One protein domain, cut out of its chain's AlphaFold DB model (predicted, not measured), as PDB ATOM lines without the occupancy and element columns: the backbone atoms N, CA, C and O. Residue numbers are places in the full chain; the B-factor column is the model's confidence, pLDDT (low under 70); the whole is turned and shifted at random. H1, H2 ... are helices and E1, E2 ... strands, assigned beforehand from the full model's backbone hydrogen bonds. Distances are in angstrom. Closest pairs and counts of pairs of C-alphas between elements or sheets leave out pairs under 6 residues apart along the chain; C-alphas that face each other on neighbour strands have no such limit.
ATOM      1  N   LYS A   4      14.409 -35.298 -19.102       71.19
ATOM      2  CA  LYS A   4      14.269 -35.182 -17.641       71.19
ATOM      3  C   LYS A   4      12.795 -35.208 -17.228       71.19
ATOM      4  O   LYS A   4      12.441 -35.704 -16.163       71.19
ATOM      5  N   GLY A   5      11.945 -34.651 -18.084       72.25
ATOM      6  CA  GLY A   5      10.521 -34.514 -17.837       72.25
ATOM      7  C   GLY A   5       9.823 -33.677 -18.900       72.25
ATOM      8  O   GLY A   5      10.419 -33.265 -19.901       72.25
ATOM      9  N   PHE A   6       8.553 -33.397 -18.653       76.62
ATOM     10  CA  PHE A   6       7.720 -32.521 -19.466       76.62
ATOM     11  C   PHE A   6       7.230 -31.359 -18.609       76.62
ATOM     12  O   PHE A   6       6.929 -31.543 -17.434       76.62
ATOM     13  N   ILE A   7       7.121 -30.177 -19.207       80.81
ATOM     14  CA  ILE A   7       6.360 -29.068 -18.637       80.81
ATOM     15  C   ILE A   7       5.034 -29.003 -19.380       80.81
ATOM     16  O   ILE A   7       5.019 -28.991 -20.617       80.81
ATOM     17  N   ILE A   8       3.940 -28.981 -18.628       80.56
ATOM     18  CA  ILE A   8       2.590 -28.786 -19.143       80.56
ATOM     19  C   ILE A   8       2.093 -27.435 -18.652       80.56
ATOM     20  O   ILE A   8       2.080 -27.195 -17.451       80.56
ATOM     21  N   GLU A   9       1.693 -26.577 -19.578       81.56
ATOM     22  CA  GLU A   9       1.023 -25.309 -19.295       81.56
ATOM     23  C   GLU A   9      -0.469 -25.455 -19.604       81.56
ATOM     24  O   GLU A   9      -0.804 -25.984 -20.670       81.56
ATOM     25  N   ASP A  10      -1.341 -25.046 -18.681       80.81
ATOM     26  CA  ASP A  10      -2.795 -25.023 -18.885       80.81
ATOM     27  C   ASP A  10      -3.294 -23.690 -19.476       80.81
ATOM     28  O   ASP A  10      -2.519 -22.774 -19.754       80.81
ATOM     29  N   ASP A  11      -4.607 -23.573 -19.672       81.38
ATOM     30  CA  ASP A  11      -5.247 -22.384 -20.248       81.38
ATOM     31  C   ASP A  11      -5.210 -21.140 -19.337       81.38
ATOM     32  O   ASP A  11      -5.502 -20.037 -19.798       81.38
ATOM     33  N   GLN A  12      -4.809 -21.302 -18.071       82.00
ATOM     34  CA  GLN A  12      -4.576 -20.223 -17.111       82.00
ATOM     35  C   GLN A  12      -3.090 -19.838 -17.013       82.00
ATOM     36  O   GLN A  12      -2.728 -19.001 -16.185       82.00
ATOM     37  N   GLY A  13      -2.218 -20.459 -17.815       78.69
ATOM     38  CA  GLY A  13      -0.772 -20.246 -17.759       78.69
ATOM     39  C   GLY A  13      -0.093 -20.909 -16.556       78.69
ATOM     40  O   GLY A  13       1.029 -20.541 -16.209       78.69
ATOM     41  N   ARG A  14      -0.746 -21.867 -15.880       79.12
ATOM     42  CA  ARG A  14      -0.121 -22.624 -14.784       79.12
ATOM     43  C   ARG A  14       0.756 -23.725 -15.351       79.12
ATOM     44  O   ARG A  14       0.307 -24.520 -16.174       79.12
ATOM     45  N   GLU A  15       1.989 -23.800 -14.862       77.88
ATOM     46  CA  GLU A  15       2.971 -24.786 -15.299       77.88
ATOM     47  C   GLU A  15       3.091 -25.954 -14.308       77.88
ATOM     48  O   GLU A  15       3.296 -25.761 -13.109       77.88
ATOM     49  N   PHE A  16       3.040 -27.181 -14.826       73.62
ATOM     50  CA  PHE A  16       3.252 -28.418 -14.080       73.62
ATOM     51  C   PHE A  16       4.467 -29.158 -14.632       73.62
ATOM     52  O   PHE A  16       4.543 -29.432 -15.832       73.62
ATOM     53  N   MET A  17       5.413 -29.514 -13.757       71.62
ATOM     54  CA  MET A  17       6.555 -30.352 -14.122       71.62
ATOM     55  C   MET A  17       6.228 -31.820 -13.859       71.62
ATOM     56  O   MET A  17       6.017 -32.227 -12.721       71.62
ATOM     57  N   VAL A  18       6.246 -32.623 -14.917       73.44
ATOM     58  CA  VAL A  18       6.109 -34.075 -14.834       73.44
ATOM     59  C   VAL A  18       7.485 -34.690 -15.028       73.44
ATOM     60  O   VAL A  18       8.036 -34.659 -16.129       73.44
ATOM     61  N   VAL A  19       8.060 -35.207 -13.945       68.94
ATOM     62  CA  VAL A  19       9.362 -35.882 -13.968       68.94
ATOM     63  C   VAL A  19       9.184 -37.288 -14.533       68.94
ATOM     64  O   VAL A  19       8.249 -38.000 -14.169       68.94
ATOM     65  N   CYS A  20      10.082 -37.693 -15.428       64.50
ATOM     66  CA  CYS A  20      10.127 -39.069 -15.906       64.50
ATOM     67  C   CYS A  20      11.004 -39.890 -14.951       64.50
ATOM     68  O   CYS A  20      12.229 -39.810 -15.038       64.50
ATOM     69  N   GLU A  21      10.409 -40.675 -14.052       58.12
ATOM     70  CA  GLU A  21      11.176 -41.633 -13.248       58.12
ATOM     71  C   GLU A  21      11.479 -42.912 -14.053       58.12
ATOM     72  O   GLU A  21      10.619 -43.402 -14.792       58.12
ATOM     73  N   PRO A  22      12.701 -43.470 -13.960       62.06
ATOM     74  CA  PRO A  22      13.015 -44.768 -14.542       62.06
ATOM     75  C   PRO A  22      12.271 -45.918 -13.830       62.06
ATOM     76  O   PRO A  22      12.228 -45.936 -12.603       62.06
ATOM     77  N   PRO A  23      11.772 -46.935 -14.560       55.84
ATOM     78  CA  PRO A  23      11.767 -47.040 -16.014       55.84
ATOM     79  C   PRO A  23      10.756 -46.045 -16.594       55.84
ATOM     80  O   PRO A  23       9.619 -46.020 -16.137       55.84
ATOM     81  N   TYR A  24      11.176 -45.280 -17.617       55.12
ATOM     82  CA  TYR A  24      10.529 -44.106 -18.250       55.12
ATOM     83  C   TYR A  24       9.087 -44.295 -18.797       55.12
ATOM     84  O   TYR A  24       8.656 -43.584 -19.702       55.12
ATOM     85  N   ARG A  25       8.349 -45.299 -18.324       54.50
ATOM     86  CA  ARG A  25       7.019 -45.719 -18.760       54.50
ATOM     87  C   ARG A  25       5.893 -45.242 -17.849       54.50
ATOM     88  O   ARG A  25       4.751 -45.268 -18.295       54.50
ATOM     89  N   GLN A  26       6.173 -44.833 -16.613       53.62
ATOM     90  CA  GLN A  26       5.130 -44.388 -15.691       53.62
ATOM     91  C   GLN A  26       5.209 -42.875 -15.507       53.62
ATOM     92  O   GLN A  26       6.061 -42.353 -14.795       53.62
ATOM     93  N   LEU A  27       4.301 -42.162 -16.176       55.97
ATOM     94  CA  LEU A  27       3.915 -40.820 -15.751       55.97
ATOM     95  C   LEU A  27       3.380 -40.972 -14.321       55.97
ATOM     96  O   LEU A  27       2.346 -41.609 -14.132       55.97
ATOM     97  N   GLY A  28       4.099 -40.447 -13.324       54.03
ATOM     98  CA  GLY A  28       3.806 -40.622 -11.891       54.03
ATOM     99  C   GLY A  28       2.488 -40.007 -11.398       54.03
ATOM    100  O   GLY A  28       2.292 -39.852 -10.198       54.03
ATOM    101  N   GLY A  29       1.580 -39.638 -12.301       57.75
ATOM    102  CA  GLY A  29       0.271 -39.097 -11.976       57.75
ATOM    103  C   GLY A  29      -0.578 -38.851 -13.219       57.75
ATOM    104  O   GLY A  29      -0.082 -38.442 -14.270       57.75
ATOM    105  N   THR A  30      -1.880 -39.093 -13.088       55.50
ATOM    106  CA  THR A  30      -2.895 -38.673 -14.057       55.50
ATOM    107  C   THR A  30      -3.334 -37.258 -13.691       55.50
ATOM    108  O   THR A  30      -3.965 -37.052 -12.657       55.50
ATOM    109  N   PHE A  31      -2.998 -36.272 -14.521       57.53
ATOM    110  CA  PHE A  31      -3.470 -34.897 -14.350       57.53
ATOM    111  C   PHE A  31      -4.708 -34.686 -15.224       57.53
ATOM    112  O   PHE A  31      -4.657 -34.893 -16.437       57.53
ATOM    113  N   SER A  32      -5.825 -34.286 -14.612       56.56
ATOM    114  CA  SER A  32      -7.016 -33.858 -15.348       56.56
ATOM    115  C   SER A  32      -6.782 -32.441 -15.847       56.56
ATOM    116  O   SER A  32      -6.954 -31.475 -15.105       56.56
ATOM    117  N   LEU A  33      -6.313 -32.325 -17.083       61.44
ATOM    118  CA  LEU A  33      -6.039 -31.045 -17.713       61.44
ATOM    119  C   LEU A  33      -7.153 -30.775 -18.735       61.44
ATOM    120  O   LEU A  33      -7.319 -31.534 -19.690       61.44
ATOM    121  N   SER A  34      -7.932 -29.717 -18.520       65.19
ATOM    122  CA  SER A  34      -8.976 -29.239 -19.436       65.19
ATOM    123  C   SER A  34      -8.466 -28.046 -20.249       65.19
ATOM    124  O   SER A  34      -7.660 -27.273 -19.742       65.19
ATOM    125  N   GLY A  35      -8.945 -27.872 -21.483       72.50
ATOM    126  CA  GLY A  35      -8.587 -26.717 -22.318       72.50
ATOM    127  C   GLY A  35      -7.300 -26.893 -23.137       72.50
ATOM    128  O   GLY A  35      -6.799 -28.008 -23.310       72.50
ATOM    129  N   TRP A  36      -6.795 -25.787 -23.695       69.50
ATOM    130  CA  TRP A  36      -5.555 -25.783 -24.477       69.50
ATOM    131  C   TRP A  36      -4.349 -26.029 -23.577       69.50
ATOM    132  O   TRP A  36      -4.253 -25.473 -22.488       69.50
ATOM    133  N   GLN A  37      -3.417 -26.847 -24.061       70.94
ATOM    134  CA  GLN A  37      -2.197 -27.183 -23.337       70.94
ATOM    135  C   GLN A  37      -0.969 -26.948 -24.197       70.94
ATOM    136  O   GLN A  37      -0.908 -27.387 -25.351       70.94
ATOM    137  N   ARG A  38       0.055 -26.328 -23.606       76.94
ATOM    138  CA  ARG A  38       1.382 -26.238 -24.217       76.94
ATOM    139  C   ARG A  38       2.325 -27.218 -23.529       76.94
ATOM    140  O   ARG A  38       2.655 -27.069 -22.358       76.94
ATOM    141  N   ARG A  39       2.788 -28.225 -24.277       76.19
ATOM    142  CA  ARG A  39       3.766 -29.211 -23.794       76.19
ATOM    143  C   ARG A  39       5.176 -28.828 -24.233       76.19
ATOM    144  O   ARG A  39       5.448 -28.754 -25.430       76.19
ATOM    145  N   ARG A  40       6.093 -28.660 -23.276       79.69
ATOM    146  CA  ARG A  40       7.529 -28.455 -23.529       79.69
ATOM    147  C   ARG A  40       8.334 -29.634 -22.989       79.69
ATOM    148  O   ARG A  40       8.120 -30.082 -21.868       79.69
ATOM    149  N   LEU A  41       9.254 -30.149 -23.801       71.31
ATOM    150  CA  LEU A  41      10.199 -31.188 -23.391       71.31
ATOM    151  C   LEU A  41      11.329 -30.548 -22.582       71.31
ATOM    152  O   LEU A  41      11.903 -29.559 -23.031       71.31
ATOM    153  N   VAL A  42      11.679 -31.134 -21.436       71.12
ATOM    154  CA  VAL A  42      12.882 -30.757 -20.685       71.12
ATOM    155  C   VAL A  42      13.984 -31.756 -21.035       71.12
ATOM    156  O   VAL A  42      14.004 -32.857 -20.476       71.12
ATOM    157  N   PRO A  43      14.884 -31.439 -21.980       67.50
ATOM    158  CA  PRO A  43      15.949 -32.358 -22.354       67.50
ATOM    159  C   PRO A  43      16.846 -32.654 -21.147       67.50
ATOM    160  O   PRO A  43      17.195 -31.750 -20.387       67.50
ATOM    161  N   LEU A  44      17.255 -33.915 -20.989       69.75
ATOM    162  CA  LEU A  44      18.480 -34.213 -20.249       69.75
ATOM    163  C   LEU A  44      19.621 -33.688 -21.123       69.75
ATOM    164  O   LEU A  44      19.918 -34.277 -22.160       69.75
ATOM    165  N   GLN A  45      20.187 -32.535 -20.761       67.94
ATOM    166  CA  GLN A  45      21.269 -31.893 -21.513       67.94
ATOM    167  C   GLN A  45      22.616 -32.557 -21.227       67.94
ATOM    168  O   GLN A  45      23.535 -31.920 -20.729       67.94
ATOM    169  N   TYR A  46      22.712 -33.849 -21.520       70.50
ATOM    170  CA  TYR A  46      23.982 -34.553 -21.527       70.50
ATOM    171  C   TYR A  46      24.070 -35.326 -22.835       70.50
ATOM    172  O   TYR A  46      23.178 -36.109 -23.177       70.50
ATOM    173  N   THR A  47      25.138 -35.094 -23.581       77.94
ATOM    174  CA  THR A  47      25.578 -36.010 -24.626       77.94
ATOM    175  C   THR A  47      25.894 -37.367 -23.998       77.94
ATOM    176  O   THR A  47      26.224 -37.468 -22.816       77.94
ATOM    177  N   GLU A  48      25.824 -38.432 -24.797       77.12
ATOM    178  CA  GLU A  48      26.204 -39.779 -24.346       77.12
ATOM    179  C   GLU A  48      27.623 -39.793 -23.752       77.12
ATOM    180  O   GLU A  48      27.891 -40.455 -22.753       77.12
ATOM    181  N   ARG A  49      28.516 -38.982 -24.327       83.38
ATOM    182  CA  ARG A  49      29.882 -38.795 -23.848       83.38
ATOM    183  C   ARG A  49      29.936 -38.127 -22.472       83.38
ATOM    184  O   ARG A  49      30.609 -38.644 -21.590       83.38
ATOM    185  N   GLU A  50      29.219 -37.022 -22.268       81.56
ATOM    186  CA  GLU A  50      29.168 -36.334 -20.966       81.56
ATOM    187  C   GLU A  50      28.579 -37.240 -19.882       81.56
ATOM    188  O   GLU A  50      29.075 -37.271 -18.758       81.56
ATOM    189  N   LEU A  51      27.560 -38.036 -20.221       81.88
ATOM    190  CA  LEU A  51      27.005 -39.026 -19.303       81.88
ATOM    191  C   LEU A  51      28.056 -40.076 -18.909       81.88
ATOM    192  O   LEU A  51      28.197 -40.381 -17.726       81.88
ATOM    193  N   GLN A  52      28.809 -40.605 -19.877       85.38
ATOM    194  CA  GLN A  52      29.881 -41.570 -19.618       85.38
ATOM    195  C   GLN A  52      31.006 -40.975 -18.764       85.38
ATOM    196  O   GLN A  52      31.492 -41.646 -17.855       85.38
ATOM    197  N   GLU A  53      31.392 -39.723 -19.012       89.38
ATOM    198  CA  GLU A  53      32.408 -39.012 -18.229       89.38
ATOM    199  C   GLU A  53      31.949 -38.812 -16.773       89.38
ATOM    200  O   GLU A  53      32.693 -39.128 -15.840       89.38
ATOM    201  N   ILE A  54      30.698 -38.385 -16.561       82.69
ATOM    202  CA  ILE A  54      30.108 -38.216 -15.222       82.69
ATOM    203  C   ILE A  54      30.032 -39.558 -14.484       82.69
ATOM    204  O   ILE A  54      30.507 -39.675 -13.353       82.69
ATOM    205  N   VAL A  55      29.453 -40.584 -15.115       88.19
ATOM    206  CA  VAL A  55      29.297 -41.915 -14.506       88.19
ATOM    207  C   VAL A  55      30.663 -42.530 -14.197       88.19
ATOM    208  O   VAL A  55      30.858 -43.062 -13.104       88.19
ATOM    209  N   GLY A  56      31.626 -42.411 -15.114       91.69
ATOM    210  CA  GLY A  56      32.998 -42.868 -14.911       91.69
ATOM    211  C   GLY A  56      33.661 -42.200 -13.705       91.69
ATOM    212  O   GLY A  56      34.201 -42.895 -12.843       91.69
ATOM    213  N   GLY A  57      33.554 -40.873 -13.589       92.12
ATOM    214  CA  GLY A  57      34.101 -40.120 -12.455       92.12
ATOM    215  C   GLY A  57      33.494 -40.527 -11.107       92.12
ATOM    216  O   GLY A  57      34.221 -40.712 -10.127       92.12
ATOM    217  N   VAL A  58      32.176 -40.747 -11.057       93.00
ATOM    218  CA  VAL A  58      31.484 -41.226  -9.847       93.00
ATOM    219  C   VAL A  58      31.954 -42.629  -9.458       93.00
ATOM    220  O   VAL A  58      32.249 -42.869  -8.288       93.00
ATOM    221  N   LEU A  59      32.066 -43.552 -10.418       93.00
ATOM    222  CA  LEU A  59      32.508 -44.924 -10.156       93.00
ATOM    223  C   LEU A  59      33.942 -44.981  -9.618       93.00
ATOM    224  O   LEU A  59      34.198 -45.715  -8.663       93.00
ATOM    225  N   ILE A  60      34.854 -44.189 -10.188       94.81
ATOM    226  CA  ILE A  60      36.241 -44.089  -9.710       94.81
ATOM    227  C   ILE A  60      36.261 -43.561  -8.273       94.81
ATOM    228  O   ILE A  60      36.868 -44.169  -7.394       94.81
ATOM    229  N   THR A  61      35.517 -42.485  -8.007       93.12
ATOM    230  CA  THR A  61      35.447 -41.873  -6.673       93.12
ATOM    231  C   THR A  61      34.890 -42.847  -5.633       93.12
ATOM    232  O   THR A  61      35.422 -42.956  -4.530       93.12
ATOM    233  N   LEU A  62      33.841 -43.602  -5.978       92.25
ATOM    234  CA  LEU A  62      33.295 -44.643  -5.108       92.25
ATOM    235  C   LEU A  62      34.308 -45.764  -4.871       92.25
ATOM    236  O   LEU A  62      34.436 -46.243  -3.746       92.25
ATOM    237  N   GLN A  63      35.048 -46.177  -5.900       93.38
ATOM    238  CA  GLN A  63      36.085 -47.193  -5.761       93.38
ATOM    239  C   GLN A  63      37.197 -46.740  -4.808       93.38
ATOM    240  O   GLN A  63      37.621 -47.519  -3.950       93.38
ATOM    241  N   ASP A  64      37.643 -45.493  -4.918       93.69
ATOM    242  CA  ASP A  64      38.656 -44.918  -4.034       93.69
ATOM    243  C   ASP A  64      38.132 -44.733  -2.605       93.69
ATOM    244  O   ASP A  64      38.836 -45.033  -1.635       93.69
ATOM    245  N   LEU A  65      36.860 -44.359  -2.449       91.62
ATOM    246  CA  LEU A  65      36.185 -44.373  -1.155       91.62
ATOM    247  C   LEU A  65      36.191 -45.786  -0.550       91.62
ATOM    248  O   LEU A  65      36.642 -45.974   0.574       91.62
ATOM    249  N   PHE A  66      35.783 -46.815  -1.293       90.19
ATOM    250  CA  PHE A  66      35.789 -48.192  -0.786       90.19
ATOM    251  C   PHE A  66      37.190 -48.714  -0.451       90.19
ATOM    252  O   PHE A  66      37.332 -49.537   0.453       90.19
ATOM    253  N   ARG A  67      38.226 -48.244  -1.152       89.00
ATOM    254  CA  ARG A  67      39.629 -48.565  -0.846       89.00
ATOM    255  C   ARG A  67      40.140 -47.852   0.403       89.00
ATOM    256  O   ARG A  67      40.958 -48.426   1.117       89.00
ATOM    257  N   SER A  68      39.691 -46.621   0.640       87.56
ATOM    258  CA  SER A  68      40.097 -45.812   1.795       87.56
ATOM    259  C   SER A  68      39.341 -46.169   3.076       87.56
ATOM    260  O   SER A  68      39.838 -45.912   4.173       87.56
ATOM    261  N   LEU A  69      38.172 -46.807   2.965       87.06
ATOM    262  CA  LEU A  69      37.438 -47.297   4.125       87.06
ATOM    263  C   LEU A  69      38.223 -48.415   4.837       87.06
ATOM    264  O   LEU A  69      38.681 -49.365   4.192       87.06
TER     265      LEU A  69
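Overview. This is residues 4 to 69 of the 95 residues of an uncharacterized protein of Candidatus Nitrospira nitrificans (UniProt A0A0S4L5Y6). A small sheet of three antiparallel strands stands at one end of a rod, and a long helix, H1, sticks out from it with residues 47 to 53 and 55 to 69 free of the rest. A wide loop, residues 20 to 37, swings from edge strand E2 round to edge strand E3, with E1 between the two. The printed part has 66 residues with three named strands and one named helix, in the order E1, E2, E3, H1; the sheet's order is E2, E1, E3, and the class is mixed, helices and strands. The whole is extended, with a radius of gyration of the C-alphas of 18.2 A and spans of 57 by 22 by 19 A.

Along the chain. E1, residues 4 to 9, begins at C-alpha 4 (14.269, -35.182, -17.641) and is 16.6 A long. E2 is residues 15 to 19, 12.9 A. E3 is residues 38 to 43, 15.9 A. H1, residues 48 to 68, is 30.2 A long and ends at C-alpha 68 (40.097, -45.812, 1.795).

Arrangement. E1 and E2 form a hairpin, antiparallel at 157 degrees, with N 6 and O 18 within hydrogen-bond range at 2.9 A. E1 and E3 are antiparallel at 163 degrees, with N 7 and O 40 at 2.8 A. E2 and E3 are apart. H1 is not on the sheet, with 0 pairs of C-alphas within 10 A. In H1 every O i to N i+4 pair is within hydrogen-bond range.

Size, cuts and confidence. The C-alphas of Gly 35 and Ser 68, the two farthest apart, are 57.6 A from each other. The printed part has no cut. The link from E2 to E3, 18 residues, is long; those from E1 to E2 and from E3 to H1 are tight. The mean pLDDT of the printed part is 75.6, and residues 19 to 34, 36 and 43 to 45 are under 70.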